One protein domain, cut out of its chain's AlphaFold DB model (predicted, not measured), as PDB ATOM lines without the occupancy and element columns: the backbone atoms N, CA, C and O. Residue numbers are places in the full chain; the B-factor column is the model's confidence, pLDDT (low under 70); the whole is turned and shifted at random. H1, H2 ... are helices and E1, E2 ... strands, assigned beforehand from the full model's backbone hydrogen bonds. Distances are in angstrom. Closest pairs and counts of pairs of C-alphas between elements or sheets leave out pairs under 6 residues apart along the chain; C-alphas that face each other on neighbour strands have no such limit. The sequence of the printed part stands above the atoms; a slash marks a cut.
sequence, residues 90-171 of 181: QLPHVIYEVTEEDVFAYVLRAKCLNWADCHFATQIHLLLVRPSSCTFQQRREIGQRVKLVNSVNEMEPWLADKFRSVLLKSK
ATOM      1  N   GLN A  90     129.446 168.280 131.477       82.62
ATOM      2  CA  GLN A  90     130.002 167.536 132.602       82.62
ATOM      3  C   GLN A  90     130.049 166.043 132.259       82.62
ATOM      4  O   GLN A  90     129.065 165.453 131.809       82.62
ATOM      5  N   LEU A  91     131.223 165.448 132.431       83.50
ATOM      6  CA  LEU A  91     131.452 164.015 132.307       83.50
ATOM      7  C   LEU A  91     131.228 163.331 133.659       83.50
ATOM      8  O   LEU A  91     131.248 163.996 134.698       83.50
ATOM      9  N   PRO A  92     131.024 162.001 133.674       80.31
ATOM     10  CA  PRO A  92     130.965 161.279 134.932       80.31
ATOM     11  C   PRO A  92     132.251 161.490 135.734       80.31
ATOM     12  O   PRO A  92     133.350 161.516 135.175       80.31
ATOM     13  N   HIS A  93     132.092 161.614 137.047       83.50
ATOM     14  CA  HIS A  93     133.207 161.773 137.965       83.50
ATOM     15  C   HIS A  93     134.134 160.553 137.940       83.50
ATOM     16  O   HIS A  93     133.705 159.416 137.707       83.50
ATOM     17  N   VAL A  94     135.410 160.813 138.206       85.19
ATOM     18  CA  VAL A  94     136.441 159.794 138.412       85.19
ATOM     19  C   VAL A  94     137.131 160.106 139.726       85.19
ATOM     20  O   VAL A  94     137.453 161.263 140.000       85.19
ATOM     21  N   ILE A  95     137.334 159.078 140.540       86.25
ATOM     22  CA  ILE A  95     138.031 159.217 141.813       86.25
ATOM     23  C   ILE A  95     139.448 158.727 141.599       86.25
ATOM     24  O   ILE A  95     139.651 157.619 141.115       86.25
ATOM     25  N   TYR A  96     140.419 159.563 141.920       86.19
ATOM     26  CA  TYR A  96     141.827 159.219 141.855       86.19
ATOM     27  C   TYR A  96     142.313 158.888 143.257       86.19
ATOM     28  O   TYR A  96     142.097 159.659 144.188       86.19
ATOM     29  N   GLU A  97     142.947 157.735 143.396       86.75
ATOM     30  CA  GLU A  97     143.684 157.354 144.597       86.75
ATOM     31  C   GLU A  97     145.162 157.596 144.302       86.75
ATOM     32  O   GLU A  97     145.726 156.898 143.459       86.75
ATOM     33  N   VAL A  98     145.745 158.622 144.931       85.88
ATOM     34  CA  VAL A  98     147.164 158.973 144.783       85.88
ATOM     35  C   VAL A  98     147.918 158.421 145.983       85.88
ATOM     36  O   VAL A  98     147.728 158.904 147.101       85.88
ATOM     37  N   THR A  99     148.741 157.395 145.767       83.19
ATOM     38  CA  THR A  99     149.394 156.669 146.870       83.19
ATOM     39  C   THR A  99     150.568 157.437 147.475       83.19
ATOM     40  O   THR A  99     150.703 157.436 148.695       83.19
ATOM     41  N   GLU A 100     151.371 158.144 146.671       84.44
ATOM     42  CA  GLU A 100     152.516 158.930 147.169       84.44
ATOM     43  C   GLU A 100     152.098 160.079 148.091       84.44
ATOM     44  O   GLU A 100     152.774 160.378 149.073       84.44
ATOM     45  N   GLU A 101     150.983 160.736 147.776       81.31
ATOM     46  CA  GLU A 101     150.483 161.868 148.556       81.31
ATOM     47  C   GLU A 101     149.437 161.460 149.600       81.31
ATOM     48  O   GLU A 101     149.053 162.294 150.417       81.31
ATOM     49  N   ASP A 102     149.013 160.191 149.597       83.69
ATOM     50  CA  ASP A 102     148.002 159.620 150.493       83.69
ATOM     51  C   ASP A 102     146.684 160.422 150.481       83.69
ATOM     52  O   ASP A 102     146.144 160.820 151.519       83.69
ATOM     53  N   VAL A 103     146.147 160.674 149.277       85.44
ATOM     54  CA  VAL A 103     144.909 161.447 149.081       85.44
ATOM     55  C   VAL A 103     143.975 160.781 148.073       85.44
ATOM     56  O   VAL A 103     144.390 160.338 146.999       85.44
ATOM     57  N   PHE A 104     142.677 160.784 148.391       84.38
ATOM     58  CA  PHE A 104     141.632 160.568 147.398       84.38
ATOM     59  C   PHE A 104     141.169 161.898 146.811       84.38
ATOM     60  O   PHE A 104     140.818 162.833 147.532       84.38
ATOM     61  N   ALA A 105     141.096 161.963 145.489       85.12
ATOM     62  CA  ALA A 105     140.645 163.145 144.786       85.12
ATOM     63  C   ALA A 105     139.477 162.842 143.863       85.12
ATOM     64  O   ALA A 105     139.551 162.024 142.947       85.12
ATOM     65  N   TYR A 106     138.392 163.558 144.094       86.50
ATOM     66  CA  TYR A 106     137.190 163.518 143.295       86.50
ATOM     67  C   TYR A 106     137.306 164.519 142.145       86.50
ATOM     68  O   TYR A 106     137.321 165.733 142.358       86.50
ATOM     69  N   VAL A 107     137.403 164.015 140.914       87.12
ATOM     70  CA  VAL A 107     137.588 164.841 139.717       87.12
ATOM     71  C   VAL A 107     136.309 164.852 138.885       87.12
ATOM     72  O   VAL A 107     135.897 163.839 138.315       87.12
ATOM     73  N   LEU A 108     135.703 166.033 138.774       87.31
ATOM     74  CA  LEU A 108     134.597 166.332 137.868       87.31
ATOM     75  C   LEU A 108     135.161 166.902 136.574       87.31
ATOM     76  O   LEU A 108     135.485 168.086 136.503       87.31
ATOM     77  N   ARG A 109     135.285 166.065 135.544       86.56
ATOM     78  CA  ARG A 109     135.757 166.505 134.226       86.56
ATOM     79  C   ARG A 109     134.653 167.234 133.472       86.56
ATOM     80  O   ARG A 109     133.502 166.801 133.466       86.56
ATOM     81  N   ALA A 110     135.021 168.302 132.781       86.12
ATOM     82  CA  ALA A 110     134.136 169.016 131.874       86.12
ATOM     83  C   ALA A 110     134.762 169.082 130.481       86.12
ATOM     84  O   ALA A 110     135.964 169.303 130.360       86.12
ATOM     85  N   LYS A 111     133.956 168.920 129.430       86.19
ATOM     86  CA  LYS A 111     134.379 169.100 128.036       86.19
ATOM     87  C   LYS A 111     133.751 170.343 127.422       86.19
ATOM     88  O   LYS A 111     132.586 170.637 127.686       86.19
ATOM     89  N   CYS A 112     134.522 171.048 126.604       85.38
ATOM     90  CA  CYS A 112     134.052 172.159 125.774       85.38
ATOM     91  C   CYS A 112     133.340 171.637 124.514       85.38
ATOM     92  O   CYS A 112     133.495 170.472 124.150       85.38
ATOM     93  N   LEU A 113     132.615 172.501 123.792       82.62
ATOM     94  CA  LEU A 113     131.923 172.141 122.535       82.62
ATOM     95  C   LEU A 113     132.837 171.551 121.446       82.62
ATOM     96  O   LEU A 113     132.368 170.841 120.555       82.62
ATOM     97  N   ASN A 114     134.141 171.831 121.507       80.62
ATOM     98  CA  ASN A 114     135.155 171.264 120.617       80.62
ATOM     99  C   ASN A 114     135.639 169.863 121.047       80.62
ATOM    100  O   ASN A 114     136.593 169.364 120.462       80.62
ATOM    101  N   TRP A 115     135.011 169.249 122.055       80.00
ATOM    102  CA  TRP A 115     135.386 167.965 122.658       80.00
ATOM    103  C   TRP A 115     136.712 167.927 123.428       80.00
ATOM    104  O   TRP A 115     137.055 166.869 123.970       80.00
ATOM    105  N   ALA A 116     137.415 169.054 123.544       83.94
ATOM    106  CA  ALA A 116     138.589 169.167 124.396       83.94
ATOM    107  C   ALA A 116     138.184 169.216 125.878       83.94
ATOM    108  O   ALA A 116     137.109 169.714 126.230       83.94
ATOM    109  N   ASP A 117     139.050 168.705 126.752       83.31
ATOM    110  CA  ASP A 117     138.882 168.851 128.194       83.31
ATOM    111  C   ASP A 117     139.048 170.319 128.602       83.31
ATOM    112  O   ASP A 117     140.005 170.999 128.233       83.31
ATOM    113  N   CYS A 118     138.083 170.822 129.365       84.38
ATOM    114  CA  CYS A 118     138.093 172.191 129.840       84.38
ATOM    115  C   CYS A 118     138.880 172.290 131.139       84.38
ATOM    116  O   CYS A 118     138.426 171.823 132.190       84.38
ATOM    117  N   HIS A 119     140.018 172.980 131.093       83.06
ATOM    118  CA  HIS A 119     140.802 173.261 132.290       83.06
ATOM    119  C   HIS A 119     140.015 174.092 133.316       83.06
ATOM    120  O   HIS A 119     140.117 173.830 134.509       83.06
ATOM    121  N   PHE A 120     139.203 175.066 132.893       81.44
ATOM    122  CA  PHE A 120     138.496 175.970 133.811       81.44
ATOM    123  C   PHE A 120     137.294 175.313 134.494       81.44
ATOM    124  O   PHE A 120     137.169 175.392 135.714       81.44
ATOM    125  N   ALA A 121     136.446 174.630 133.725       82.81
ATOM    126  CA  ALA A 121     135.214 174.028 134.228       82.81
ATOM    127  C   ALA A 121     135.433 172.686 134.954       82.81
ATOM    128  O   ALA A 121     134.579 172.281 135.740       82.81
ATOM    129  N   THR A 122     136.559 171.999 134.722       85.69
ATOM    130  CA  THR A 122     136.908 170.777 135.469       85.69
ATOM    131  C   THR A 122     137.132 171.112 136.942       85.69
ATOM    132  O   THR A 122     137.841 172.066 137.241       85.69
ATOM    133  N   GLN A 123     136.587 170.349 137.882       86.19
ATOM    134  CA  GLN A 123     136.785 170.583 139.318       86.19
ATOM    135  C   GLN A 123     137.493 169.399 139.967       86.19
ATOM    136  O   GLN A 123     137.260 168.252 139.592       86.19
ATOM    137  N   ILE A 124     138.356 169.691 140.939       86.88
ATOM    138  CA  ILE A 124     139.071 168.692 141.732       86.88
ATOM    139  C   ILE A 124     138.750 168.986 143.191       86.88
ATOM    140  O   ILE A 124     139.054 170.074 143.680       86.88
ATOM    141  N   HIS A 125     138.133 168.020 143.858       85.69
ATOM    142  CA  HIS A 125     137.784 168.085 145.270       85.69
ATOM    143  C   HIS A 125     138.568 167.010 146.007       85.69
ATOM    144  O   HIS A 125     138.479 165.833 145.666       85.69
ATOM    145  N   LEU A 126     139.364 167.403 146.997       84.62
ATOM    146  CA  LEU A 126     140.086 166.446 147.830       84.62
ATOM    147  C   LEU A 126     139.122 165.896 148.880       84.62
ATOM    148  O   LEU A 126     138.407 166.659 149.534       84.62
ATOM    149  N   LEU A 127     139.085 164.577 149.025       83.25
ATOM    150  CA  LEU A 127     138.316 163.934 150.078       83.25
ATOM    151  C   LEU A 127     139.106 163.995 151.388       83.25
ATOM    152  O   LEU A 127     140.331 163.927 151.405       83.25
ATOM    153  N   LEU A 128     138.382 164.120 152.500       79.38
ATOM    154  CA  LEU A 128     138.972 164.194 153.841       79.38
ATOM    155  C   LEU A 128     139.559 162.852 154.299       79.38
ATOM    156  O   LEU A 128     140.455 162.817 155.138       79.38
ATOM    157  N   VAL A 129     139.037 161.749 153.761       80.44
ATOM    158  CA  VAL A 129     139.498 160.397 154.076       80.44
ATOM    159  C   VAL A 129     140.825 160.152 153.367       80.44
ATOM    160  O   VAL A 129     140.934 160.389 152.164       80.44
ATOM    161  N   ARG A 130     141.822 159.648 154.099       82.62
ATOM    162  CA  ARG A 130     143.105 159.240 153.515       82.62
ATOM    163  C   ARG A 130     143.084 157.761 153.136       82.62
ATOM    164  O   ARG A 130     142.563 156.975 153.936       82.62
ATOM    165  N   PRO A 131     143.663 157.370 151.986       79.69
ATOM    166  CA  PRO A 131     143.870 155.976 151.596       79.69
ATOM    167  C   PRO A 131     144.456 155.108 152.714       79.69
ATOM    168  O   PRO A 131     143.895 154.052 153.002       79.69
ATOM    169  N   SER A 132     145.490 155.582 153.414       79.44
ATOM    170  CA  SER A 132     146.150 154.857 154.512       79.44
ATOM    171  C   SER A 132     145.225 154.510 155.686       79.44
ATOM    172  O   SER A 132     145.367 153.459 156.308       79.44
ATOM    173  N   SER A 133     144.254 155.377 155.971       80.06
ATOM    174  CA  SER A 133     143.299 155.245 157.082       80.06
ATOM    175  C   SER A 133     141.933 154.685 156.670       80.06
ATOM    176  O   SER A 133     141.026 154.584 157.497       80.06
ATOM    177  N   CYS A 134     141.754 154.374 155.386       79.56
ATOM    178  CA  CYS A 134     140.454 154.058 154.815       79.56
ATOM    179  C   CYS A 134     140.001 152.651 155.219       79.56
ATOM    180  O   CYS A 134     140.667 151.650 154.949       79.56
ATOM    181  N   THR A 135     138.826 152.561 155.839       77.56
ATOM    182  CA  THR A 135     138.199 151.269 156.149       77.56
ATOM    183  C   THR A 135     137.510 150.670 154.920       77.56
ATOM    184  O   THR A 135     137.109 151.375 153.993       77.56
ATOM    185  N   PHE A 136     137.308 149.347 154.913       73.06
ATOM    186  CA  PHE A 136     136.655 148.648 153.797       73.06
ATOM    187  C   PHE A 136     135.244 149.189 153.488       73.06
ATOM    188  O   PHE A 136     134.842 149.244 152.327       73.06
ATOM    189  N   GLN A 137     134.502 149.629 154.512       74.56
ATOM    190  CA  GLN A 137     133.188 150.259 154.342       74.56
ATOM    191  C   GLN A 137     133.297 151.629 153.660       74.56
ATOM    192  O   GLN A 137     132.630 151.847 152.652       74.56
ATOM    193  N   GLN A 138     134.206 152.496 154.117       74.19
ATOM    194  CA  GLN A 138     134.452 153.805 153.499       74.19
ATOM    195  C   GLN A 138     134.906 153.668 152.041       74.19
ATOM    196  O   GLN A 138     134.434 154.390 151.168       74.19
ATOM    197  N   ARG A 139     135.755 152.682 151.732       75.12
ATOM    198  CA  ARG A 139     136.180 152.423 150.348       75.12
ATOM    199  C   ARG A 139     135.023 151.968 149.455       75.12
ATOM    200  O   ARG A 139     135.000 152.287 148.269       75.12
ATOM    201  N   ARG A 140     134.043 151.258 150.020       73.31
ATOM    202  CA  ARG A 140     132.822 150.849 149.314       73.31
ATOM    203  C   ARG A 140     131.879 152.031 149.064       73.31
ATOM    204  O   ARG A 140     131.249 152.065 148.009       73.31
ATOM    205  N   GLU A 141     131.819 152.992 149.984       73.81
ATOM    206  CA  GLU A 141     131.044 154.238 149.853       73.81
ATOM    207  C   GLU A 141     131.641 155.209 148.827       73.81
ATOM    208  O   GLU A 141     130.899 155.844 148.081       73.81
ATOM    209  N   ILE A 142     132.974 155.274 148.732       72.69
ATOM    210  CA  ILE A 142     133.694 156.055 147.709       72.69
ATOM    211  C   ILE A 142     133.327 155.570 146.289       72.69
ATOM    212  O   ILE A 142     133.282 156.360 145.349       72.69
ATOM    213  N   GLY A 143     132.959 154.298 146.129       67.00
ATOM    214  CA  GLY A 143     132.352 153.775 144.906       67.00
ATOM    215  C   GLY A 143     133.333 153.095 143.947       67.00
ATOM    216  O   GLY A 143     134.500 152.873 144.245       67.00
ATOM    217  N   GLN A 144     132.828 152.697 142.774       62.94
ATOM    218  CA  GLN A 144     133.488 151.713 141.897       62.94
ATOM    219  C   GLN A 144     134.451 152.298 140.846       62.94
ATOM    220  O   GLN A 144     135.130 151.538 140.161       62.94
ATOM    221  N   ARG A 145     134.528 153.625 140.678       67.88
ATOM    222  CA  ARG A 145     135.370 154.277 139.649       67.88
ATOM    223  C   ARG A 145     136.629 154.905 140.239       67.88
ATOM    224  O   ARG A 145     136.929 156.067 139.967       67.88
ATOM    225  N   VAL A 146     137.334 154.129 141.058       78.06
ATOM    226  CA  VAL A 146     138.627 154.528 141.617       78.06
ATOM    227  C   VAL A 146     139.726 154.156 140.626       78.06
ATOM    228  O   VAL A 146     139.910 152.986 140.297       78.06
ATOM    229  N   LYS A 147     140.442 155.160 140.125       82.94
ATOM    230  CA  LYS A 147     141.656 154.989 139.334       82.94
ATOM    231  C   LYS A 147     142.852 155.155 140.265       82.94
ATOM    232  O   LYS A 147     143.059 156.233 140.816       82.94
ATOM    233  N   LEU A 148     143.617 154.083 140.428       82.44
ATOM    234  CA  LEU A 148     144.836 154.099 141.225       82.44
ATOM    235  C   LEU A 148     145.977 154.704 140.406       82.44
ATOM    236  O   LEU A 148     146.160 154.349 139.239       82.44
ATOM    237  N   VAL A 149     146.691 155.643 141.013       85.56
ATOM    238  CA  VAL A 149     147.824 156.352 140.422       85.56
ATOM    239  C   VAL A 149     148.894 156.477 141.501       85.56
ATOM    240  O   VAL A 149     148.577 156.846 142.632       85.56
ATOM    241  N   ASN A 150     150.150 156.160 141.191       80.31
ATOM    242  CA  ASN A 150     151.189 156.218 142.217       80.31
ATOM    243  C   ASN A 150     151.592 157.662 142.497       80.31
ATOM    244  O   ASN A 150     151.548 158.122 143.635       80.31
ATOM    245  N   SER A 151     151.889 158.393 141.423       81.62
ATOM    246  CA  SER A 151     152.346 159.778 141.468       81.62
ATOM    247  C   SER A 151     151.439 160.689 140.654       81.62
ATOM    248  O   SER A 151     150.948 160.314 139.589       81.62
ATOM    249  N   VAL A 152     151.295 161.946 141.073       81.94
ATOM    250  CA  VAL A 152     150.581 162.980 140.299       81.94
ATOM    251  C   VAL A 152     151.164 163.125 138.880       81.94
ATOM    252  O   VAL A 152     150.446 163.483 137.949       81.94
ATOM    253  N   ASN A 153     152.440 162.775 138.685       81.94
ATOM    254  CA  ASN A 153     153.135 162.812 137.393       81.94
ATOM    255  C   ASN A 153     152.647 161.767 136.375       81.94
ATOM    256  O   ASN A 153     152.881 161.932 135.182       81.94
ATOM    257  N   GLU A 154     151.985 160.700 136.825       83.06
ATOM    258  CA  GLU A 154     151.387 159.689 135.942       83.06
ATOM    259  C   GLU A 154     150.038 160.158 135.359       83.06
ATOM    260  O   GLU A 154     149.471 159.517 134.469       83.06
ATOM    261  N   MET A 155     149.493 161.271 135.863       83.44
ATOM    262  CA  MET A 155     148.300 161.904 135.305       83.44
ATOM    263  C   MET A 155     148.631 162.692 134.030       83.44
ATOM    264  O   MET A 155     149.781 163.015 133.748       83.44
ATOM    265  N   GLU A 156     147.603 163.046 133.252       83.69
ATOM    266  CA  GLU A 156     147.789 163.965 132.124       83.69
ATOM    267  C   GLU A 156     148.393 165.299 132.622       83.69
ATOM    268  O   GLU A 156     147.947 165.796 133.660       83.69
ATOM    269  N   PRO A 157     149.352 165.917 131.901       85.38
ATOM    270  CA  PRO A 157     150.119 167.062 132.410       85.38
ATOM    271  C   PRO A 157     149.256 168.223 132.920       85.38
ATOM    272  O   PRO A 157     149.473 168.745 134.010       85.38
ATOM    273  N   TRP A 158     148.202 168.571 132.178       84.38
ATOM    274  CA  TRP A 158     147.276 169.641 132.559       84.38
ATOM    275  C   TRP A 158     146.484 169.320 133.838       84.38
ATOM    276  O   TRP A 158     146.128 170.225 134.595       84.38
ATOM    277  N   LEU A 159     146.187 168.039 134.082       84.38
ATOM    278  CA  LEU A 159     145.470 167.586 135.270       84.38
ATOM    279  C   LEU A 159     146.410 167.578 136.475       84.38
ATOM    280  O   LEU A 159     146.011 168.033 137.545       84.38
ATOM    281  N   ALA A 160     147.653 167.133 136.278       85.81
ATOM    282  CA  ALA A 160     148.708 167.151 137.285       85.81
ATOM    283  C   ALA A 160     148.981 168.576 137.799       85.81
ATOM    284  O   ALA A 160     149.016 168.806 139.010       85.81
ATOM    285  N   ASP A 161     149.096 169.554 136.899       86.25
ATOM    286  CA  ASP A 161     149.319 170.955 137.274       86.25
ATOM    287  C   ASP A 161     148.148 171.526 138.080       86.25
ATOM    288  O   ASP A 161     148.336 172.168 139.123       86.25
ATOM    289  N   LYS A 162     146.915 171.227 137.656       84.69
ATOM    290  CA  LYS A 162     145.724 171.634 138.403       84.69
ATOM    291  C   LYS A 162     145.666 170.968 139.776       84.69
ATOM    292  O   LYS A 162     145.348 171.640 140.758       84.69
ATOM    293  N   PHE A 163     146.015 169.690 139.863       85.81
ATOM    294  CA  PHE A 163     146.065 168.931 141.108       85.81
ATOM    295  C   PHE A 163     147.036 169.550 142.116       85.81
ATOM    296  O   PHE A 163     146.645 169.872 143.239       85.81
ATOM    297  N   ARG A 164     148.264 169.845 141.675       85.50
ATOM    298  CA  ARG A 164     149.283 170.545 142.475       85.50
ATOM    299  C   ARG A 164     148.777 171.884 142.997       85.50
ATOM    300  O   ARG A 164     148.963 172.192 144.170       85.50
ATOM    301  N   SER A 165     148.077 172.656 142.166       84.69
ATOM    302  CA  SER A 165     147.504 173.938 142.597       84.69
ATOM    303  C   SER A 165     146.465 173.787 143.719       84.69
ATOM    304  O   SER A 165     146.370 174.649 144.594       84.69
ATOM    305  N   VAL A 166     145.698 172.691 143.717       83.75
ATOM    306  CA  VAL A 166     144.681 172.401 144.738       83.75
ATOM    307  C   VAL A 166     145.333 171.900 146.026       83.75
ATOM    308  O   VAL A 166     144.957 172.353 147.104       83.75
ATOM    309  N   LEU A 167     146.355 171.048 145.927       81.94
ATOM    310  CA  LEU A 167     147.132 170.578 147.079       81.94
ATOM    311  C   LEU A 167     147.891 171.697 147.789       81.94
ATOM    312  O   LEU A 167     147.940 171.739 149.015       81.94
ATOM    313  N   LEU A 168     148.491 172.617 147.031       79.62
ATOM    314  CA  LEU A 168     149.187 173.772 147.602       79.62
ATOM    315  C   LEU A 168     148.228 174.681 148.373       79.62
ATOM    316  O   LEU A 168     148.614 175.251 149.386       79.62
ATOM    317  N   LYS A 169     146.975 174.793 147.918       77.31
ATOM    318  CA  LYS A 169     145.927 175.541 148.625       77.31
ATOM    319  C   LYS A 169     145.388 174.807 149.852       77.31
ATOM    320  O   LYS A 169     144.901 175.465 150.765       77.31
ATOM    321  N   SER A 170     145.418 173.474 149.859       65.19
ATOM    322  CA  SER A 170     144.874 172.661 150.952       65.19
ATOM    323  C   SER A 170     145.891 172.341 152.046       65.19
ATOM    324  O   SER A 170     145.481 172.058 153.171       65.19
ATOM    325  N   LYS A 171     147.199 172.412 151.765       58.16
ATOM    326  CA  LYS A 171     148.226 172.384 152.809       58.16
ATOM    327  C   LYS A 171     148.080 173.657 153.648       58.16
ATOM    328  O   LYS A 171     148.298 174.744 153.112       58.16
TER     329      LYS A 171
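This is residues 90 to 171 of the 181 residues of an uncharacterized protein of Steinernema glaseri (UniProt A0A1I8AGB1). A strongly twisted sheet of four strands forms the body, and the helix H2 packs slantwise over one face of it, over E4 and E2. The two ends of the long axis are made by the short helix H1 at one end and, at the other, by E3 with the turn after it, where E2 has run on past the sheet. The printed part has 82 residues, with two named helices and five named strands in the order E1 E2 E3 E4 H1 E5 H2; the sheet runs E4 E2 E1 E5 and is mixed, and the class is mixed, helices and strands. The whole is compact, with a radius of gyration of the C-alphas of 12.9 A, and elongated, spanning 41 by 25 by 20 A.

E1, residues 94 to 98, begins at C-alpha 94 (136.441, 159.794, 138.412) and is 12.5 A long. E2, residues 103 to 108, is 16.0 A long. E3 holds residues 110 to 112, and E4, residues 123 to 126, is 10.0 A long. H1 is residues 136 to 142, 10.0 A, with C-alpha 136 at (136.655, 148.648, 153.797). E5 is residues 146 to 149, 9.5 A. H2, residues 157 to 170, is 20.1 A long and ends at C-alpha 170 (144.874, 172.661, 150.952).

E1 and E2 are a hairpin, antiparallel at 156 degrees, with N 96 and O 105 at 2.8 A, within hydrogen-bond range. E4 is antiparallel to E2 at 158 degrees, with N 106 and O 125 at 2.8 A. E5 is parallel to E1 at 36 degrees, with N 147 and O 95 at 2.8 A. E4 and E5 are the edge strands. E4, H1 and E5 make a split strand-helix-strand unit, two strands of one sheet joined through a helix, with E2 and E1 between them in the sheet, and its crossover is right-handed. H2 on one face of the sheet makes two layers; its height over the sheet is 9.3 A, and on the local plane it stands at 56 degrees to E2. The closest C-alphas of E4 and H2 are those of Ile 124 and Phe 163, 7.0 A apart. H1 is not on the sheet, but only just, with 4 pairs of C-alphas within 10 A. E2 runs on into E3 at 36 degrees across one residue; E3 pairs with no named strand, and E3 and E4 are only just apart, 8.1 A at the closest C-alphas. In H1 and H2 every O i to N i+4 pair is within hydrogen-bond range.

The C-alphas of Asn 114 and Thr 135 are the two farthest apart, at 40.9 A. The printed part has no cut and no long link. The mean pLDDT of the printed part is 81.4; residues 143 to 145 and 170 to 171 are under 70.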